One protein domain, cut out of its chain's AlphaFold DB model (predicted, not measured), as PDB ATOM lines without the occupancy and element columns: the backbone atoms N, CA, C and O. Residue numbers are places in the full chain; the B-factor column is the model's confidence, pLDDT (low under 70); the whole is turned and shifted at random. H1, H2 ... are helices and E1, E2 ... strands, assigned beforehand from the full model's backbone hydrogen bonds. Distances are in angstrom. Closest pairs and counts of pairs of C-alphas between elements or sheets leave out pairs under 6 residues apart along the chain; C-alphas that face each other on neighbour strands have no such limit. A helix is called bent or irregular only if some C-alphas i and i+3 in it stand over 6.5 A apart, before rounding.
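AT A GLANCE: This is residues 560 to 704 of the 1099 residues of an uncharacterized protein of Alphaproteobacteria bacterium (UniProt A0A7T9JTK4). A small wall of three parallel strands has helices packed over it: H4 in the middle over E2, H1 along edge strand E1, and H5 on the other side of H4, over E3, with H6 folding back from it. H2 and H3 lie toward opposite ends, and residues 589 to 595, the end of H2 and part of the loop after it, stick out. The 145 printed residues hold six named helices and three named strands in the order H1 H2 E1 H3 H4 E2 H5 H6 E3; the sheet runs E1 E2 E3, and the class is mostly helix. The whole is compact, with a radius of gyration of the C-alphas of 15.8 A and spans of 43 by 37 by 29 A.

IN THESE COORDINATES: H1, residues 562 to 580, begins with C-alpha 562 at (-11.348, -28.201, 25.880) and is 23.9 A long; it is irregular, with C-alphas 566 and 569 7.6 A apart, and has a kink of 62 degrees near residue 569. H2 is residues 583 to 590, E1 602 to 607 and H3 610 to 616. H4, residues 620 to 637, is 25.6 A long, and E2 is residues 641 to 646. H5, residues 661 to 676, is 23.0 A long, and H6 is residues 686 to 695. E3, residues 697 to 703, is 19.7 A long and ends with C-alpha 703 at (-26.880, -9.591, 24.125).

HOW THE PARTS SIT: E1 and E2 are parallel at 26 degrees, with N 643 and O 603 2.8 A apart; E2 and E3 are parallel at 19 degrees, with N 701 and O 646 2.9 A apart. E1, H3 H4, E2 and E2, H5 H6, E3 are strand-helix-strand units, parallel neighbour strands joined through helices, with right-handed crossovers. H4, H5 and H6 form a bundle, a group of helices; H1, H4 and H5 with the sheet make two layers, helices on one face of a sheet. The hub H4 touches H1, closest at the C-alphas of Pro 569 and Thr 631, 4.3 A, at a shallow tilt of 25 degrees. With residues 629 to 637 alone it touches H5, closest at the C-alphas of Ala 633 and Ile 669, 6.5 A, at a steep tilt of 41 degrees. H5 and H6 are a helical hairpin, closest at the C-alphas of Ala 667 and Gly 695, 5.5 A; H6 only grazes the sheet. H3 and H4 touch only at the corner, only just, with 3 pairs within 8 A. H2 is apart from H4. Every O i to N i+4 pair is within hydrogen-bond range in H4, H5 and H6, but 11 of 15 in H1, 2 of 4 in H2 and 2 of 3 in H3.

THE WHOLE: The C-alphas farthest apart, of Glu 615 and Lys 684, are 45.3 A apart. The printed part has no cut; the long links are H2 to E1 and E2 to H5. Residues 579 to 601 and 648 to 657 have pLDDT under 70.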
ATOM      1  N   GLU A 560     -17.045 -25.212  28.975       84.69
ATOM      2  CA  GLU A 560     -16.249 -24.083  28.446       84.69
ATOM      3  C   GLU A 560     -14.768 -24.437  28.216       84.69
ATOM      4  O   GLU A 560     -14.074 -23.728  27.486       84.69
ATOM      5  N   GLU A 561     -14.300 -25.553  28.780       84.31
ATOM      6  CA  GLU A 561     -12.921 -26.048  28.655       84.31
ATOM      7  C   GLU A 561     -12.788 -27.094  27.543       84.31
ATOM      8  O   GLU A 561     -13.754 -27.787  27.224       84.31
ATOM      9  N   TYR A 562     -11.589 -27.256  26.975       84.38
ATOM     10  CA  TYR A 562     -11.348 -28.201  25.880       84.38
ATOM     11  C   TYR A 562     -11.830 -29.623  26.209       84.38
ATOM     12  O   TYR A 562     -12.597 -30.213  25.442       84.38
ATOM     13  N   GLU A 563     -11.418 -30.164  27.355       83.81
ATOM     14  CA  GLU A 563     -11.732 -31.525  27.789       83.81
ATOM     15  C   GLU A 563     -13.241 -31.698  27.958       83.81
ATOM     16  O   GLU A 563     -13.824 -32.678  27.493       83.81
ATOM     17  N   THR A 564     -13.894 -30.707  28.566       87.56
ATOM     18  CA  THR A 564     -15.334 -30.755  28.832       87.56
ATOM     19  C   THR A 564     -16.166 -30.583  27.561       87.56
ATOM     20  O   THR A 564     -17.207 -31.227  27.440       87.56
ATOM     21  N   ILE A 565     -15.709 -29.786  26.585       86.88
ATOM     22  CA  ILE A 565     -16.344 -29.647  25.263       86.88
ATOM     23  C   ILE A 565     -16.210 -30.948  24.466       86.88
ATOM     24  O   ILE A 565     -17.193 -31.417  23.889       86.88
ATOM     25  N   ARG A 566     -15.016 -31.555  24.455       86.44
ATOM     26  CA  ARG A 566     -14.767 -32.847  23.795       86.44
ATOM     27  C   ARG A 566     -15.666 -33.939  24.373       86.44
ATOM     28  O   ARG A 566     -16.265 -34.709  23.622       86.44
ATOM     29  N   ASP A 567     -15.782 -33.981  25.698       87.50
ATOM     30  CA  ASP A 567     -16.515 -35.027  26.410       87.50
ATOM     31  C   ASP A 567     -18.006 -34.692  26.597       87.50
ATOM     32  O   ASP A 567     -18.767 -35.528  27.089       87.50
ATOM     33  N   MET A 568     -18.462 -33.524  26.127       88.81
ATOM     34  CA  MET A 568     -19.850 -33.054  26.210       88.81
ATOM     35  C   MET A 568     -20.892 -34.121  25.812       88.81
ATOM     36  O   MET A 568     -21.831 -34.338  26.584       88.81
ATOM     37  N   PRO A 569     -20.749 -34.868  24.692       89.06
ATOM     38  CA  PRO A 569     -21.732 -35.889  24.323       89.06
ATOM     39  C   PRO A 569     -21.793 -37.046  25.321       89.06
ATOM     40  O   PRO A 569     -22.844 -37.653  25.520       89.06
ATOM     41  N   GLN A 570     -20.655 -37.394  25.925       88.06
ATOM     42  CA  GLN A 570     -20.585 -38.457  26.919       88.06
ATOM     43  C   GLN A 570     -21.108 -37.986  28.276       88.06
ATOM     44  O   GLN A 570     -21.842 -38.730  28.922       88.06
ATOM     45  N   ASN A 571     -20.785 -36.757  28.677       84.88
ATOM     46  CA  ASN A 571     -21.281 -36.135  29.902       84.88
ATOM     47  C   ASN A 571     -22.808 -36.051  29.890       84.88
ATOM     48  O   ASN A 571     -23.450 -36.419  30.872       84.88
ATOM     49  N   MET A 572     -23.394 -35.681  28.747       85.38
ATOM     50  CA  MET A 572     -24.841 -35.691  28.562       85.38
ATOM     51  C   MET A 572     -25.414 -37.106  28.759       85.38
ATOM     52  O   MET A 572     -26.262 -37.315  29.624       85.38
ATOM     53  N   LEU A 573     -24.899 -38.121  28.053       83.75
ATOM     54  CA  LEU A 573     -25.359 -39.508  28.237       83.75
ATOM     55  C   LEU A 573     -25.258 -39.994  29.691       83.75
ATOM     56  O   LEU A 573     -26.177 -40.646  30.186       83.75
ATOM     57  N   LYS A 574     -24.167 -39.666  30.386       82.06
ATOM     58  CA  LYS A 574     -23.987 -40.022  31.797       82.06
ATOM     59  C   LYS A 574     -24.994 -39.305  32.697       82.06
ATOM     60  O   LYS A 574     -25.570 -39.942  33.572       82.06
ATOM     61  N   HIS A 575     -25.267 -38.020  32.462       81.12
ATOM     62  CA  HIS A 575     -26.304 -37.287  33.192       81.12
ATOM     63  C   HIS A 575     -27.690 -37.924  33.007       81.12
ATOM     64  O   HIS A 575     -28.403 -38.143  33.990       81.12
ATOM     65  N   HIS A 576     -28.037 -38.315  31.773       80.19
ATOM     66  CA  HIS A 576     -29.269 -39.058  31.494       80.19
ATOM     67  C   HIS A 576     -29.364 -40.342  32.329       80.19
ATOM     68  O   HIS A 576     -30.392 -40.599  32.952       80.19
ATOM     69  N   GLN A 577     -28.284 -41.126  32.378       78.75
ATOM     70  CA  GLN A 577     -28.220 -42.405  33.093       78.75
ATOM     71  C   GLN A 577     -28.237 -42.248  34.622       78.75
ATOM     72  O   GLN A 577     -28.865 -43.044  35.316       78.75
ATOM     73  N   ASN A 578     -27.593 -41.210  35.162       72.56
ATOM     74  CA  ASN A 578     -27.392 -41.008  36.602       72.56
ATOM     75  C   ASN A 578     -28.522 -40.198  37.262       72.56
ATOM     76  O   ASN A 578     -28.302 -39.367  38.146       72.56
ATOM     77  N   GLY A 579     -29.760 -40.439  36.834       62.47
ATOM     78  CA  GLY A 579     -30.963 -39.885  37.451       62.47
ATOM     79  C   GLY A 579     -31.533 -38.633  36.788       62.47
ATOM     80  O   GLY A 579     -32.573 -38.171  37.236       62.47
ATOM     81  N   GLY A 580     -30.938 -38.113  35.704       59.97
ATOM     82  CA  GLY A 580     -31.574 -37.050  34.911       59.97
ATOM     83  C   GLY A 580     -32.943 -37.464  34.344       59.97
ATOM     84  O   GLY A 580     -33.756 -36.616  34.005       59.97
ATOM     85  N   GLN A 581     -33.236 -38.769  34.272       61.41
ATOM     86  CA  GLN A 581     -34.568 -39.307  33.963       61.41
ATOM     87  C   GLN A 581     -35.617 -39.055  35.068       61.41
ATOM     88  O   GLN A 581     -36.808 -39.008  34.763       61.41
ATOM     89  N   HIS A 582     -35.208 -38.914  36.337       53.22
ATOM     90  CA  HIS A 582     -36.114 -38.750  37.482       53.22
ATOM     91  C   HIS A 582     -36.599 -37.296  37.649       53.22
ATOM     92  O   HIS A 582     -37.781 -37.087  37.922       53.22
ATOM     93  N   ASP A 583     -35.741 -36.308  37.366       49.16
ATOM     94  CA  ASP A 583     -36.000 -34.858  37.520       49.16
ATOM     95  C   ASP A 583     -37.174 -34.338  36.684       49.16
ATOM     96  O   ASP A 583     -37.734 -33.270  36.932       49.16
ATOM     97  N   ILE A 584     -37.537 -35.082  35.644       49.16
ATOM     98  CA  ILE A 584     -38.509 -34.646  34.650       49.16
ATOM     99  C   ILE A 584     -39.906 -35.218  34.932       49.16
ATOM    100  O   ILE A 584     -40.908 -34.623  34.530       49.16
ATOM    101  N   GLY A 585     -39.988 -36.290  35.730       38.72
ATOM    102  CA  GLY A 585     -41.247 -36.819  36.255       38.72
ATOM    103  C   GLY A 585     -41.929 -35.862  37.241       38.72
ATOM    104  O   GLY A 585     -43.148 -35.716  37.208       38.72
ATOM    105  N   GLU A 586     -41.160 -35.142  38.068       40.34
ATOM    106  CA  GLU A 586     -41.705 -34.148  39.007       40.34
ATOM    107  C   GLU A 586     -42.095 -32.830  38.312       40.34
ATOM    108  O   GLU A 586     -43.137 -32.246  38.617       40.34
ATOM    109  N   ARG A 587     -41.351 -32.402  37.280       46.00
ATOM    110  CA  ARG A 587     -41.721 -31.242  36.437       46.00
ATOM    111  C   ARG A 587     -43.045 -31.426  35.704       46.00
ATOM    112  O   ARG A 587     -43.785 -30.454  35.538       46.00
ATOM    113  N   ALA A 588     -43.372 -32.661  35.320       36.69
ATOM    114  CA  ALA A 588     -44.655 -33.015  34.717       36.69
ATOM    115  C   ALA A 588     -45.859 -32.703  35.627       36.69
ATOM    116  O   ALA A 588     -46.959 -32.463  35.127       36.69
ATOM    117  N   LEU A 589     -45.654 -32.676  36.949       33.66
ATOM    118  CA  LEU A 589     -46.688 -32.380  37.945       33.66
ATOM    119  C   LEU A 589     -46.812 -30.867  38.220       33.66
ATOM    120  O   LEU A 589     -47.908 -30.370  38.503       33.66
ATOM    121  N   VAL A 590     -45.714 -30.112  38.085       38.09
ATOM    122  CA  VAL A 590     -45.633 -28.693  38.492       38.09
ATOM    123  C   VAL A 590     -45.780 -27.703  37.321       38.09
ATOM    124  O   VAL A 590     -46.312 -26.616  37.535       38.09
ATOM    125  N   GLY A 591     -45.486 -28.074  36.069       39.44
ATOM    126  CA  GLY A 591     -45.605 -27.186  34.895       39.44
ATOM    127  C   GLY A 591     -47.040 -26.775  34.509       39.44
ATOM    128  O   GLY A 591     -48.008 -27.510  34.739       39.44
ATOM    129  N   SER A 592     -47.196 -25.575  33.944       36.41
ATOM    130  CA  SER A 592     -48.442 -25.072  33.356       36.41
ATOM    131  C   SER A 592     -48.855 -25.932  32.153       36.41
ATOM    132  O   SER A 592     -48.070 -26.176  31.244       36.41
ATOM    133  N   ASN A 593     -50.108 -26.393  32.171       37.72
ATOM    134  CA  ASN A 593     -50.779 -27.191  31.139       37.72
ATOM    135  C   ASN A 593     -50.109 -28.535  30.803       37.72
ATOM    136  O   ASN A 593     -49.204 -28.648  29.980       37.72
ATOM    137  N   GLY A 594     -50.624 -29.593  31.434       37.34
ATOM    138  CA  GLY A 594     -50.265 -30.964  31.108       37.34
ATOM    139  C   GLY A 594     -50.546 -31.293  29.643       37.34
ATOM    140  O   GLY A 594     -51.698 -31.291  29.224       37.34
ATOM    141  N   SER A 595     -49.493 -31.607  28.890       36.28
ATOM    142  CA  SER A 595     -49.576 -32.425  27.672       36.28
ATOM    143  C   SER A 595     -48.227 -32.935  27.149       36.28
ATOM    144  O   SER A 595     -48.201 -33.443  26.028       36.28
ATOM    145  N   TRP A 596     -47.114 -32.904  27.903       41.69
ATOM    146  CA  TRP A 596     -46.018 -33.787  27.488       41.69
ATOM    147  C   TRP A 596     -46.314 -35.206  27.962       41.69
ATOM    148  O   TRP A 596     -46.000 -35.623  29.079       41.69
ATOM    149  N   TYR A 597     -46.898 -35.978  27.065       36.19
ATOM    150  CA  TYR A 597     -46.694 -37.413  27.073       36.19
ATOM    151  C   TYR A 597     -45.222 -37.646  26.689       36.19
ATOM    152  O   TYR A 597     -44.896 -37.631  25.510       36.19
ATOM    153  N   GLY A 598     -44.315 -37.749  27.673       40.25
ATOM    154  CA  GLY A 598     -42.892 -38.048  27.415       40.25
ATOM    155  C   GLY A 598     -41.840 -37.246  28.190       40.25
ATOM    156  O   GLY A 598     -40.661 -37.380  27.881       40.25
ATOM    157  N   HIS A 599     -42.231 -36.450  29.196       47.44
ATOM    158  CA  HIS A 599     -41.331 -35.592  29.991       47.44
ATOM    159  C   HIS A 599     -40.011 -36.259  30.427       47.44
ATOM    160  O   HIS A 599     -38.987 -35.603  30.393       47.44
ATOM    161  N   ASN A 600     -39.963 -37.563  30.709       50.62
ATOM    162  CA  ASN A 600     -38.760 -38.294  31.168       50.62
ATOM    163  C   ASN A 600     -37.546 -38.307  30.199       50.62
ATOM    164  O   ASN A 600     -36.543 -38.965  30.482       50.62
ATOM    165  N   LEU A 601     -37.616 -37.617  29.058       58.81
ATOM    166  CA  LEU A 601     -36.663 -37.714  27.953       58.81
ATOM    167  C   LEU A 601     -36.043 -36.368  27.525       58.81
ATOM    168  O   LEU A 601     -35.473 -36.309  26.445       58.81
ATOM    169  N   VAL A 602     -36.126 -35.286  28.309       72.06
ATOM    170  CA  VAL A 602     -35.638 -33.954  27.881       72.06
ATOM    171  C   VAL A 602     -34.539 -33.379  28.771       72.06
ATOM    172  O   VAL A 602     -34.736 -33.164  29.962       72.06
ATOM    173  N   HIS A 603     -33.403 -33.042  28.157       79.06
ATOM    174  CA  HIS A 603     -32.207 -32.518  28.830       79.06
ATOM    175  C   HIS A 603     -31.823 -31.146  28.281       79.06
ATOM    176  O   HIS A 603     -32.026 -30.881  27.099       79.06
ATOM    177  N   GLY A 604     -31.264 -30.271  29.117       85.06
ATOM    178  CA  GLY A 604     -30.696 -29.000  28.669       85.06
ATOM    179  C   GLY A 604     -29.230 -29.171  28.280       85.06
ATOM    180  O   GLY A 604     -28.519 -29.945  28.907       85.06
ATOM    181  N   GLN A 605     -28.764 -28.435  27.274       88.44
ATOM    182  CA  GLN A 605     -27.338 -28.240  26.994       88.44
ATOM    183  C   GLN A 605     -27.127 -26.806  26.523       88.44
ATOM    184  O   GLN A 605     -27.862 -26.333  25.656       88.44
ATOM    185  N   MET A 606     -26.106 -26.120  27.034       89.44
ATOM    186  CA  MET A 606     -25.672 -24.846  26.470       89.44
ATOM    187  C   MET A 606     -24.352 -25.026  25.720       89.44
ATOM    188  O   MET A 606     -23.433 -25.676  26.216       89.44
ATOM    189  N   VAL A 607     -24.261 -24.463  24.514       85.00
ATOM    190  CA  VAL A 607     -23.010 -24.425  23.740       85.00
ATOM    191  C   VAL A 607     -22.224 -23.179  24.154       85.00
ATOM    192  O   VAL A 607     -22.790 -22.075  24.100       85.00
ATOM    193  N   PRO A 608     -20.949 -23.316  24.561       78.31
ATOM    194  CA  PRO A 608     -20.118 -22.171  24.898       78.31
ATOM    195  C   PRO A 608     -19.923 -21.291  23.672       78.31
ATOM    196  O   PRO A 608     -19.885 -21.748  22.533       78.31
ATOM    197  N   CYS A 609     -19.869 -19.985  23.903       74.06
ATOM    198  CA  CYS A 609     -19.639 -19.023  22.842       74.06
ATOM    199  C   CYS A 609     -18.384 -18.211  23.153       74.06
ATOM    200  O   CYS A 609     -17.287 -18.619  22.799       74.06
ATOM    201  N   SER A 610     -18.464 -17.068  23.819       76.25
ATOM    202  CA  SER A 610     -17.273 -16.208  23.936       76.25
ATOM    203  C   SER A 610     -16.170 -16.744  24.871       76.25
ATOM    204  O   SER A 610     -15.009 -16.431  24.637       76.25
ATOM    205  N   ASP A 611     -16.502 -17.522  25.905       77.94
ATOM    206  CA  ASP A 611     -15.546 -17.901  26.961       77.94
ATOM    207  C   ASP A 611     -14.488 -18.921  26.513       77.94
ATOM    208  O   ASP A 611     -13.302 -18.704  26.756       77.94
ATOM    209  N   SER A 612     -14.884 -19.945  25.761       84.19
ATOM    210  CA  SER A 612     -13.976 -20.912  25.127       84.19
ATOM    211  C   SER A 612     -13.067 -20.259  24.079       84.19
ATOM    212  O   SER A 612     -11.869 -20.523  24.037       84.19
ATOM    213  N   GLY A 613     -13.619 -19.364  23.248       85.25
ATOM    214  CA  GLY A 613     -12.864 -18.666  22.201       85.25
ATOM    215  C   GLY A 613     -11.795 -17.722  22.754       85.25
ATOM    216  O   GLY A 613     -10.732 -17.592  22.161       85.25
ATOM    217  N   LYS A 614     -12.042 -17.113  23.922       86.56
ATOM    218  CA  LYS A 614     -11.036 -16.308  24.629       86.56
ATOM    219  C   LYS A 614      -9.795 -17.142  24.968       86.56
ATOM    220  O   LYS A 614      -8.682 -16.639  24.879       86.56
ATOM    221  N   GLU A 615      -9.990 -18.378  25.416       87.19
ATOM    222  CA  GLU A 615      -8.910 -19.227  25.928       87.19
ATOM    223  C   GLU A 615      -8.188 -20.001  24.819       87.19
ATOM    224  O   GLU A 615      -6.968 -20.130  24.846       87.19
ATOM    225  N   TYR A 616      -8.935 -20.461  23.814       90.19
ATOM    226  CA  TYR A 616      -8.451 -21.401  22.800       90.19
ATOM    227  C   TYR A 616      -8.537 -20.874  21.357       90.19
ATOM    228  O   TYR A 616      -8.296 -21.620  20.407       90.19
ATOM    229  N   GLY A 617      -8.916 -19.611  21.167       88.81
ATOM    230  CA  GLY A 617      -9.018 -18.978  19.854       88.81
ATOM    231  C   GLY A 617     -10.197 -19.487  19.024       88.81
ATOM    232  O   GLY A 617     -11.100 -20.177  19.506       88.81
ATOM    233  N   LEU A 618     -10.203 -19.149  17.733       87.06
ATOM    234  CA  LEU A 618     -11.303 -19.466  16.815       87.06
ATOM    235  C   LEU A 618     -11.580 -20.974  16.696       87.06
ATOM    236  O   LEU A 618     -12.734 -21.379  16.540       87.06
ATOM    237  N   LEU A 619     -10.549 -21.823  16.736       89.06
ATOM    238  CA  LEU A 619     -10.697 -23.233  16.361       89.06
ATOM    239  C   LEU A 619     -11.386 -24.115  17.396       89.06
ATOM    240  O   LEU A 619     -11.872 -25.185  17.032       89.06
ATOM    241  N   VAL A 620     -11.621 -23.617  18.611       87.38
ATOM    242  CA  VAL A 620     -12.523 -24.287  19.562       87.38
ATOM    243  C   VAL A 620     -13.939 -24.466  19.008       87.38
ATOM    244  O   VAL A 620     -14.610 -25.444  19.326       87.38
ATOM    245  N   ARG A 621     -14.373 -23.603  18.076       82.50
ATOM    246  CA  ARG A 621     -15.671 -23.721  17.388       82.50
ATOM    247  C   ARG A 621     -15.834 -25.021  16.612       82.50
ATOM    248  O   ARG A 621     -16.960 -25.502  16.461       82.50
ATOM    249  N   VAL A 622     -14.731 -25.570  16.098       82.88
ATOM    250  CA  VAL A 622     -14.709 -26.872  15.419       82.88
ATOM    251  C   VAL A 622     -15.177 -27.951  16.392       82.88
ATOM    252  O   VAL A 622     -16.103 -28.700  16.083       82.88
ATOM    253  N   LEU A 623     -14.595 -27.964  17.593       84.88
ATOM    254  CA  LEU A 623     -14.917 -28.925  18.643       84.88
ATOM    255  C   LEU A 623     -16.312 -28.721  19.219       84.88
ATOM    256  O   LEU A 623     -17.038 -29.691  19.375       84.88
ATOM    257  N   GLU A 624     -16.712 -27.480  19.498       85.12
ATOM    258  CA  GLU A 624     -18.052 -27.170  20.014       85.12
ATOM    259  C   GLU A 624     -19.149 -27.684  19.087       85.12
ATOM    260  O   GLU A 624     -20.129 -28.281  19.528       85.12
ATOM    261  N   THR A 625     -18.962 -27.473  17.785       80.25
ATOM    262  CA  THR A 625     -19.903 -27.943  16.772       80.25
ATOM    263  C   THR A 625     -19.921 -29.460  16.713       80.25
ATOM    264  O   THR A 625     -20.997 -30.056  16.655       80.25
ATOM    265  N   GLU A 626     -18.750 -30.096  16.705       81.62
ATOM    266  CA  GLU A 626     -18.664 -31.549  16.639       81.62
ATOM    267  C   GLU A 626     -19.257 -32.202  17.890       81.62
ATOM    268  O   GLU A 626     -20.042 -33.144  17.780       81.62
ATOM    269  N   GLY A 627     -18.974 -31.654  19.072       85.00
ATOM    270  CA  GLY A 627     -19.609 -32.054  20.317       85.00
ATOM    271  C   GLY A 627     -21.125 -31.906  20.217       85.00
ATOM    272  O   GLY A 627     -21.855 -32.849  20.497       85.00
ATOM    273  N   PHE A 628     -21.625 -30.764  19.744       86.62
ATOM    274  CA  PHE A 628     -23.061 -30.542  19.561       86.62
ATOM    275  C   PHE A 628     -23.682 -31.584  18.618       86.62
ATOM    276  O   PHE A 628     -24.692 -32.201  18.958       86.62
ATOM    277  N   ARG A 629     -23.040 -31.842  17.471       85.31
ATOM    278  CA  ARG A 629     -23.469 -32.845  16.491       85.31
ATOM    279  C   ARG A 629     -23.580 -34.226  17.121       85.31
ATOM    280  O   ARG A 629     -24.587 -34.912  16.944       85.31
ATOM    281  N   GLN A 630     -22.535 -34.642  17.831       88.31
ATOM    282  CA  GLN A 630     -22.486 -35.946  18.475       88.31
ATOM    283  C   GLN A 630     -23.508 -36.058  19.601       88.31
ATOM    284  O   GLN A 630     -24.123 -37.112  19.732       88.31
ATOM    285  N   THR A 631     -23.726 -34.991  20.376       89.50
ATOM    286  CA  THR A 631     -24.783 -34.941  21.389       89.50
ATOM    287  C   THR A 631     -26.137 -35.175  20.732       89.50
ATOM    288  O   THR A 631     -26.805 -36.134  21.092       89.50
ATOM    289  N   THR A 632     -26.510 -34.406  19.704       89.69
ATOM    290  CA  THR A 632     -27.793 -34.588  19.001       89.69
ATOM    291  C   THR A 632     -27.947 -35.992  18.409       89.69
ATOM    292  O   THR A 632     -29.010 -36.595  18.546       89.69
ATOM    293  N   ALA A 633     -26.900 -36.539  17.784       89.88
ATOM    294  CA  ALA A 633     -26.938 -37.886  17.211       89.88
ATOM    295  C   ALA A 633     -27.098 -38.976  18.288       89.88
ATOM    296  O   ALA A 633     -27.895 -39.899  18.123       89.88
ATOM    297  N   LYS A 634     -26.383 -38.859  19.414       90.38
ATOM    298  CA  LYS A 634     -26.503 -39.775  20.557       90.38
ATOM    299  C   LYS A 634     -27.871 -39.669  21.230       90.38
ATOM    300  O   LYS A 634     -28.420 -40.699  21.607       90.38
ATOM    301  N   SER A 635     -28.437 -38.468  21.333       88.12
ATOM    302  CA  SER A 635     -29.795 -38.252  21.846       88.12
ATOM    303  C   SER A 635     -30.843 -38.898  20.942       88.12
ATOM    304  O   SER A 635     -31.703 -39.629  21.431       88.12
ATOM    305  N   ALA A 636     -30.704 -38.744  19.618       88.75
ATOM    306  CA  ALA A 636     -31.557 -39.417  18.640       88.75
ATOM    307  C   ALA A 636     -31.487 -40.947  18.759       88.75
ATOM    308  O   ALA A 636     -32.523 -41.596  18.887       88.75
ATOM    309  N   ALA A 637     -30.280 -41.517  18.813       87.88
ATOM    310  CA  ALA A 637     -30.085 -42.957  18.988       87.88
ATOM    311  C   ALA A 637     -30.568 -43.473  20.359       87.88
ATOM    312  O   ALA A 637     -31.013 -44.614  20.474       87.88
ATOM    313  N   GLY A 638     -30.482 -42.639  21.399       84.38
ATOM    314  CA  GLY A 638     -30.979 -42.920  22.747       84.38
ATOM    315  C   GLY A 638     -32.475 -42.654  22.938       84.38
ATOM    316  O   GLY A 638     -32.980 -42.881  24.034       84.38
ATOM    317  N   ASN A 639     -33.179 -42.185  21.900       81.94
ATOM    318  CA  ASN A 639     -34.592 -41.796  21.926       81.94
ATOM    319  C   ASN A 639     -34.943 -40.774  23.023       81.94
ATOM    320  O   ASN A 639     -35.970 -40.901  23.693       81.94
ATOM    321  N   PHE A 640     -34.099 -39.756  23.197       82.50
ATOM    322  CA  PHE A 640     -34.351 -38.620  24.082       82.50
ATOM    323  C   PHE A 640     -34.010 -37.289  23.386       82.50
ATOM    324  O   PHE A 640     -33.277 -37.261  22.401       82.50
ATOM    325  N   ALA A 641     -34.554 -36.173  23.869       82.62
ATOM    326  CA  ALA A 641     -34.289 -34.836  23.347       82.62
ATOM    327  C   ALA A 641     -33.240 -34.100  24.183       82.62
ATOM    328  O   ALA A 641     -33.269 -34.099  25.415       82.62
ATOM    329  N   THR A 642     -32.358 -33.384  23.493       85.50
ATOM    330  CA  THR A 642     -31.479 -32.389  24.109       85.50
ATOM    331  C   THR A 642     -31.841 -31.011  23.573       85.50
ATOM    332  O   THR A 642     -31.683 -30.732  22.387       85.50
ATOM    333  N   LEU A 643     -32.333 -30.146  24.454       85.88
ATOM    334  CA  LEU A 643     -32.665 -28.760  24.156       85.88
ATOM    335  C   LEU A 643     -31.388 -27.929  24.192       85.88
ATOM    336  O   LEU A 643     -30.826 -27.668  25.257       85.88
ATOM    337  N   ILE A 644     -30.921 -27.541  23.010       86.38
ATOM    338  CA  ILE A 644     -29.618 -26.904  22.846       86.38
ATOM    339  C   ILE A 644     -29.786 -25.386  22.808       86.38
ATOM    340  O   ILE A 644     -30.362 -24.830  21.871       86.38
ATOM    341  N   LYS A 645     -29.271 -24.717  23.840       87.75
ATOM    342  CA  LYS A 645     -29.216 -23.259  23.968       87.75
ATOM    343  C   LYS A 645     -27.883 -22.720  23.457       87.75
ATOM    344  O   LYS A 645     -26.822 -23.272  23.743       87.75
ATOM    345  N   ARG A 646     -27.923 -21.591  22.749       82.50
ATOM    346  CA  ARG A 646     -26.735 -20.919  22.197       82.50
ATOM    347  C   ARG A 646     -26.459 -19.584  22.899       82.50
ATOM    348  O   ARG A 646     -27.378 -18.786  23.082       82.50
ATOM    349  N   GLY A 647     -25.204 -19.306  23.251       76.31
ATOM    350  CA  GLY A 647     -24.795 -17.988  23.755       76.31
ATOM    351  C   GLY A 647     -24.507 -16.988  22.624       76.31
ATOM    352  O   GLY A 647     -23.388 -16.919  22.148       76.31
ATOM    353  N   ASN A 648     -25.463 -16.175  22.175       69.19
ATOM    354  CA  ASN A 648     -25.266 -15.285  21.017       69.19
ATOM    355  C   ASN A 648     -25.139 -13.797  21.354       69.19
ATOM    356  O   ASN A 648     -25.698 -13.311  22.332       69.19
ATOM    357  N   GLY A 649     -24.482 -13.066  20.447       63.69
ATOM    358  CA  GLY A 649     -24.575 -11.612  20.255       63.69
ATOM    359  C   GLY A 649     -24.673 -11.283  18.755       63.69
ATOM    360  O   GLY A 649     -24.962 -12.169  17.963       63.69
ATOM    361  N   LEU A 650     -24.420 -10.040  18.324       60.47
ATOM    362  CA  LEU A 650     -24.389  -9.696  16.883       60.47
ATOM    363  C   LEU A 650     -23.062 -10.060  16.198       60.47
ATOM    364  O   LEU A 650     -23.039 -10.335  15.003       60.47
ATOM    365  N   SER A 651     -21.957 -10.079  16.949       65.25
ATOM    366  CA  SER A 651     -20.622 -10.347  16.400       65.25
ATOM    367  C   SER A 651     -20.481 -11.810  15.970       65.25
ATOM    368  O   SER A 651     -20.632 -12.709  16.799       65.25
ATOM    369  N   LEU A 652     -20.143 -12.050  14.696       62.81
ATOM    370  CA  LEU A 652     -19.860 -13.389  14.156       62.81
ATOM    371  C   LEU A 652     -18.730 -14.100  14.925       62.81
ATOM    372  O   LEU A 652     -18.806 -15.313  15.137       62.81
ATOM    373  N   GLU A 653     -17.739 -13.351  15.410       60.22
ATOM    374  CA  GLU A 653     -16.617 -13.850  16.226       60.22
ATOM    375  C   GLU A 653     -17.131 -14.461  17.543       60.22
ATOM    376  O   GLU A 653     -16.736 -15.551  17.963       60.22
ATOM    377  N   ARG A 654     -18.130 -13.809  18.150       56.97
ATOM    378  CA  ARG A 654     -18.730 -14.194  19.436       56.97
ATOM    379  C   ARG A 654     -19.894 -15.178  19.319       56.97
ATOM    380  O   ARG A 654     -20.584 -15.411  20.305       56.97
ATOM    381  N   GLY A 655     -20.132 -15.748  18.137       55.50
ATOM    382  CA  GLY A 655     -21.273 -16.636  17.918       55.50
ATOM    383  C   GLY A 655     -22.545 -15.917  17.478       55.50
ATOM    384  O   GLY A 655     -23.620 -16.464  17.666       55.50
ATOM    385  N   GLY A 656     -22.454 -14.739  16.871       60.59
ATOM    386  CA  GLY A 656     -23.576 -14.019  16.261       60.59
ATOM    387  C   GLY A 656     -23.930 -14.411  14.822       60.59
ATOM    388  O   GLY A 656     -23.536 -15.476  14.328       60.59
ATOM    389  N   GLY A 657     -24.712 -13.554  14.155       66.50
ATOM    390  CA  GLY A 657     -25.309 -13.766  12.823       66.50
ATOM    391  C   GLY A 657     -26.634 -14.545  12.866       66.50
ATOM    392  O   GLY A 657     -27.295 -14.548  13.894       66.50
ATOM    393  N   ASP A 658     -26.996 -15.237  11.773       71.81
ATOM    394  CA  ASP A 658     -28.121 -16.206  11.726       71.81
ATOM    395  C   ASP A 658     -28.197 -17.086  12.986       71.81
ATOM    396  O   ASP A 658     -27.280 -17.868  13.295       71.81
ATOM    397  N   ASP A 659     -29.281 -16.917  13.725       73.12
ATOM    398  CA  ASP A 659     -29.544 -17.579  14.988       73.12
ATOM    399  C   ASP A 659     -30.132 -18.985  14.789       73.12
ATOM    400  O   ASP A 659     -29.843 -19.862  15.605       73.12
ATOM    401  N   MET A 660     -30.821 -19.248  13.672       79.44
ATOM    402  CA  MET A 660     -31.452 -20.531  13.316       79.44
ATOM    403  C   MET A 660     -30.469 -21.621  12.861       79.44
ATOM    404  O   MET A 660     -30.842 -22.787  12.700       79.44
ATOM    405  N   MET A 661     -29.191 -21.277  12.681       76.94
ATOM    406  CA  MET A 661     -28.153 -22.171  12.155       76.94
ATOM    407  C   MET A 661     -28.060 -23.531  12.874       76.94
ATOM    408  O   MET A 661     -27.979 -24.554  12.190       76.94
ATOM    409  N   TYR A 662     -28.125 -23.558  14.211       77.94
ATOM    410  CA  TYR A 662     -28.055 -24.801  14.992       77.94
ATOM    411  C   TYR A 662     -29.327 -25.633  14.847       77.94
ATOM    412  O   TYR A 662     -29.236 -26.827  14.585       77.94
ATOM    413  N   THR A 663     -30.513 -25.023  14.923       83.00
ATOM    414  CA  THR A 663     -31.777 -25.754  14.745       83.00
ATOM    415  C   THR A 663     -31.860 -26.375  13.345       83.00
ATOM    416  O   THR A 663     -32.351 -27.490  13.184       83.00
ATOM    417  N   ARG A 664     -31.356 -25.695  12.306       84.19
ATOM    418  CA  ARG A 664     -31.250 -26.267  10.949       84.19
ATOM    419  C   ARG A 664     -30.325 -27.482  10.916       84.19
ATOM    420  O   ARG A 664     -30.639 -28.464  10.250       84.19
ATOM    421  N   TYR A 665     -29.233 -27.445  11.673       82.81
ATOM    422  CA  TYR A 665     -28.309 -28.569  11.784       82.81
ATOM    423  C   TYR A 665     -28.906 -29.753  12.561       82.81
ATOM    424  O   TYR A 665     -28.767 -30.891  12.123       82.81
ATOM    425  N   ILE A 666     -29.656 -29.498  13.642       88.00
ATOM    426  CA  ILE A 666     -30.452 -30.533  14.329       88.00
ATOM    427  C   ILE A 666     -31.380 -31.217  13.324       88.00
ATOM    428  O   ILE A 666     -31.401 -32.441  13.246       88.00
ATOM    429  N   ALA A 667     -32.095 -30.443  12.501       90.62
ATOM    430  CA  ALA A 667     -32.975 -31.000  11.477       90.62
ATOM    431  C   ALA A 667     -32.218 -31.851  10.436       90.62
ATOM    432  O   ALA A 667     -32.725 -32.887  10.013       90.62
ATOM    433  N   GLN A 668     -30.989 -31.474  10.054       89.25
ATOM    434  CA  GLN A 668     -30.138 -32.304   9.190       89.25
ATOM    435  C   GLN A 668     -29.775 -33.644   9.842       89.25
ATOM    436  O   GLN A 668     -29.896 -34.675   9.182       89.25
ATOM    437  N   ILE A 669     -29.387 -33.637  11.121       90.00
ATOM    438  CA  ILE A 669     -29.047 -34.854  11.879       90.00
ATOM    439  C   ILE A 669     -30.278 -35.750  12.043       90.00
ATOM    440  O   ILE A 669     -30.204 -36.953  11.814       90.00
ATOM    441  N   LEU A 670     -31.430 -35.172  12.391       92.88
ATOM    442  CA  LEU A 670     -32.686 -35.913  12.513       92.88
ATOM    443  C   LEU A 670     -33.097 -36.548  11.184       92.88
ATOM    444  O   LEU A 670     -33.546 -37.693  11.168       92.88
ATOM    445  N   ARG A 671     -32.908 -35.842  10.064       91.88
ATOM    446  CA  ARG A 671     -33.152 -36.410   8.737       91.88
ATOM    447  C   ARG A 671     -32.225 -37.595   8.456       91.88
ATOM    448  O   ARG A 671     -32.701 -38.618   7.984       91.88
ATOM    449  N   GLU A 672     -30.932 -37.481   8.765       90.00
ATOM    450  CA  GLU A 672     -29.972 -38.590   8.624       90.00
ATOM    451  C   GLU A 672     -30.392 -39.802   9.462       90.00
ATOM    452  O   GLU A 672     -30.476 -40.907   8.935       90.00
ATOM    453  N   TYR A 673     -30.790 -39.588  10.718       92.00
ATOM    454  CA  TYR A 673     -31.314 -40.653  11.572       92.00
ATOM    455  C   TYR A 673     -32.580 -41.309  10.989       92.00
ATOM    456  O   TYR A 673     -32.706 -42.534  10.990       92.00
ATOM    457  N   ALA A 674     -33.513 -40.519  10.437       91.31
ATOM    458  CA  ALA A 674     -34.702 -41.034   9.748       91.31
ATOM    459  C   ALA A 674     -34.358 -41.887   8.514       91.31
ATOM    460  O   ALA A 674     -35.002 -42.907   8.251       91.31
ATOM    461  N   GLU A 675     -33.325 -41.493   7.772       89.75
ATOM    462  CA  GLU A 675     -32.817 -42.229   6.614       89.75
ATOM    463  C   GLU A 675     -32.148 -43.545   7.023       89.75
ATOM    464  O   GLU A 675     -32.430 -44.583   6.420       89.75
ATOM    465  N   GLU A 676     -31.330 -43.526   8.076       90.06
ATOM    466  CA  GLU A 676     -30.666 -44.712   8.627       90.06
ATOM    467  C   GLU A 676     -31.683 -45.765   9.082       90.06
ATOM    468  O   GLU A 676     -31.567 -46.941   8.722       90.06
ATOM    469  N   ARG A 677     -32.744 -45.345   9.786       91.94
ATOM    470  CA  ARG A 677     -33.849 -46.240  10.180       91.94
ATOM    471  C   ARG A 677     -34.846 -46.538   9.052       91.94
ATOM    472  O   ARG A 677     -35.777 -47.315   9.260       91.94
ATOM    473  N   LYS A 678     -34.678 -45.926   7.870       92.00
ATOM    474  CA  LYS A 678     -35.548 -46.052   6.682       92.00
ATOM    475  C   LYS A 678     -37.029 -45.767   6.958       92.00
ATOM    476  O   LYS A 678     -37.907 -46.324   6.298       92.00
ATOM    477  N   LYS A 679     -37.316 -44.911   7.937       92.62
ATOM    478  CA  LYS A 679     -38.674 -44.577   8.367       92.62
ATOM    479  C   LYS A 679     -38.737 -43.073   8.663       92.62
ATOM    480  O   LYS A 679     -37.866 -42.578   9.369       92.62
ATOM    481  N   PRO A 680     -39.735 -42.340   8.139       93.12
ATOM    482  CA  PRO A 680     -39.985 -40.955   8.531       93.12
ATOM    483  C   PRO A 680     -40.549 -40.881   9.952       93.12
ATOM    484  O   PRO A 680     -41.014 -41.883  10.499       93.12
ATOM    485  N   PHE A 681     -40.492 -39.709  10.580       92.94
ATOM    486  CA  PHE A 681     -40.994 -39.547  11.946       92.94
ATOM    487  C   PHE A 681     -42.518 -39.624  11.987       92.94
ATOM    488  O   PHE A 681     -43.196 -39.092  11.107       92.94
ATOM    489  N   ASP A 682     -43.034 -40.340  12.983       90.56
ATOM    490  CA  ASP A 682     -44.459 -40.433  13.269       90.56
ATOM    491  C   ASP A 682     -44.782 -39.593  14.517       90.56
ATOM    492  O   ASP A 682     -44.353 -39.963  15.609       90.56
ATOM    493  N   PRO A 683     -45.538 -38.484  14.402       84.69
ATOM    494  CA  PRO A 683     -45.896 -37.645  15.550       84.69
ATOM    495  C   PRO A 683     -46.670 -38.388  16.649       84.69
ATOM    496  O   PRO A 683     -46.715 -37.925  17.790       84.69
ATOM    497  N   LYS A 684     -47.286 -39.530  16.319       85.25
ATOM    498  CA  LYS A 684     -48.066 -40.344  17.258       85.25
ATOM    499  C   LYS A 684     -47.203 -41.309  18.064       85.25
ATOM    500  O   LYS A 684     -47.671 -41.826  19.079       85.25
ATOM    501  N   ASP A 685     -45.969 -41.560  17.634       84.69
ATOM    502  CA  ASP A 685     -45.002 -42.338  18.399       84.69
ATOM    503  C   ASP A 685     -44.297 -41.422  19.423       84.69
ATOM    504  O   ASP A 685     -43.725 -40.401  19.036       84.69
ATOM    505  N   PRO A 686     -44.326 -41.734  20.735       79.94
ATOM    506  CA  PRO A 686     -43.752 -40.860  21.760       79.94
ATOM    507  C   PRO A 686     -42.253 -40.582  21.597       79.94
ATOM    508  O   PRO A 686     -41.797 -39.503  21.975       79.94
ATOM    509  N   HIS A 687     -41.479 -41.519  21.040       82.50
ATOM    510  CA  HIS A 687     -40.045 -41.329  20.823       82.50
ATOM    511  C   HIS A 687     -39.795 -40.433  19.613       82.50
ATOM    512  O   HIS A 687     -39.058 -39.451  19.725       82.50
ATOM    513  N   ASP A 688     -40.456 -40.715  18.487       88.31
ATOM    514  CA  ASP A 688     -40.387 -39.864  17.301       88.31
ATOM    515  C   ASP A 688     -40.871 -38.440  17.642       88.31
ATOM    516  O   ASP A 688     -40.209 -37.473  17.270       88.31
ATOM    517  N   ARG A 689     -41.941 -38.281  18.435       84.75
ATOM    518  CA  ARG A 689     -42.429 -36.968  18.888       84.75
ATOM    519  C   ARG A 689     -41.387 -36.184  19.684       84.75
ATOM    520  O   ARG A 689     -41.188 -35.005  19.405       84.75
ATOM    521  N   VAL A 690     -40.696 -36.811  20.637       82.31
ATOM    522  CA  VAL A 690     -39.630 -36.151  21.418       82.31
ATOM    523  C   VAL A 690     -38.481 -35.694  20.512       82.31
ATOM    524  O   VAL A 690     -37.955 -34.591  20.671       82.31
ATOM    525  N   LEU A 691     -38.117 -36.487  19.502       88.38
ATOM    526  CA  LEU A 691     -37.098 -36.092  18.525       88.38
ATOM    527  C   LEU A 691     -37.571 -34.952  17.622       88.38
ATOM    528  O   LEU A 691     -36.800 -34.043  17.315       88.38
ATOM    529  N   LEU A 692     -38.846 -34.939  17.249       88.75
ATOM    530  CA  LEU A 692     -39.416 -33.824  16.512       88.75
ATOM    531  C   LEU A 692     -39.488 -32.543  17.363       88.75
ATOM    532  O   LEU A 692     -39.217 -31.468  16.831       88.75
ATOM    533  N   GLN A 693     -39.749 -32.646  18.673       84.56
ATOM    534  CA  GLN A 693     -39.668 -31.524  19.622       84.56
ATOM    535  C   GLN A 693     -38.255 -30.937  19.705       84.56
ATOM    536  O   GLN A 693     -38.087 -29.722  19.787       84.56
ATOM    537  N   MET A 694     -37.221 -31.782  19.623       86.69
ATOM    538  CA  MET A 694     -35.835 -31.321  19.504       86.69
ATOM    539  C   MET A 694     -35.624 -30.496  18.218       86.69
ATOM    540  O   MET A 694     -34.900 -29.502  18.235       86.69
ATOM    541  N   GLY A 695     -36.287 -30.865  17.114       87.06
ATOM    542  CA  GLY A 695     -36.272 -30.124  15.846       87.06
ATOM    543  C   GLY A 695     -37.095 -28.824  15.842       87.06
ATOM    544  O   GLY A 695     -36.803 -27.929  15.046       87.06
ATOM    545  N   THR A 696     -38.081 -28.688  16.735       88.50
ATOM    546  CA  THR A 696     -38.928 -27.489  16.916       88.50
ATOM    547  C   THR A 696     -38.545 -26.658  18.146       88.50
ATOM    548  O   THR A 696     -39.316 -25.812  18.606       88.50
ATOM    549  N   PHE A 697     -37.333 -26.872  18.669       88.62
ATOM    550  CA  PHE A 697     -36.746 -26.079  19.740       88.62
ATOM    551  C   PHE A 697     -35.752 -25.048  19.196       88.62
ATOM    552  O   PHE A 697     -34.838 -25.349  18.424       88.62
ATOM    553  N   PHE A 698     -35.892 -23.815  19.661       89.25
ATOM    554  CA  PHE A 698     -34.932 -22.745  19.451       89.25
ATOM    555  C   PHE A 698     -34.662 -22.038  20.777       89.25
ATOM    556  O   PHE A 698     -35.592 -21.606  21.458       89.25
ATOM    557  N   SER A 699     -33.386 -21.858  21.120       87.69
ATOM    558  CA  SER A 699     -33.000 -20.957  22.201       87.69
ATOM    559  C   SER A 699     -31.664 -20.281  21.938       87.69
ATOM    560  O   SER A 699     -30.658 -20.927  21.633       87.69
ATOM    561  N   ASN A 700     -31.647 -18.964  22.113       86.56
ATOM    562  CA  ASN A 700     -30.450 -18.140  22.065       86.56
ATOM    563  C   ASN A 700     -30.421 -17.155  23.243       86.56
ATOM    564  O   ASN A 700     -31.433 -16.917  23.907       86.56
ATOM    565  N   THR A 701     -29.253 -16.573  23.498       85.69
ATOM    566  CA  THR A 701     -29.149 -15.322  24.258       85.69
ATOM    567  C   THR A 701     -29.132 -14.132  23.303       85.69
ATOM    568  O   THR A 701     -28.428 -14.167  22.298       85.69
ATOM    569  N   GLU A 702     -29.853 -13.062  23.617       81.12
ATOM    570  CA  GLU A 702     -29.768 -11.770  22.942       81.12
ATOM    571  C   GLU A 702     -29.018 -10.780  23.832       81.12
ATOM    572  O   GLU A 702     -29.436 -10.454  24.944       81.12
ATOM    573  N   GLN A 703     -27.869 -10.325  23.341       75.56
ATOM    574  CA  GLN A 703     -26.880  -9.591  24.125       75.56
ATOM    575  C   GLN A 703     -26.742  -8.130  23.673       75.56
ATOM    576  O   GLN A 703     -26.469  -7.856  22.501       75.56
ATOM    577  N   GLY A 704     -26.835  -7.188  24.618       74.38
ATOM    578  CA  GLY A 704     -26.522  -5.766  24.414       74.38
ATOM    579  C   GLY A 704     -27.293  -5.149  23.246       74.38
ATOM    580  O   GLY A 704     -28.508  -5.297  23.152       74.38
TER     581      GLY A 704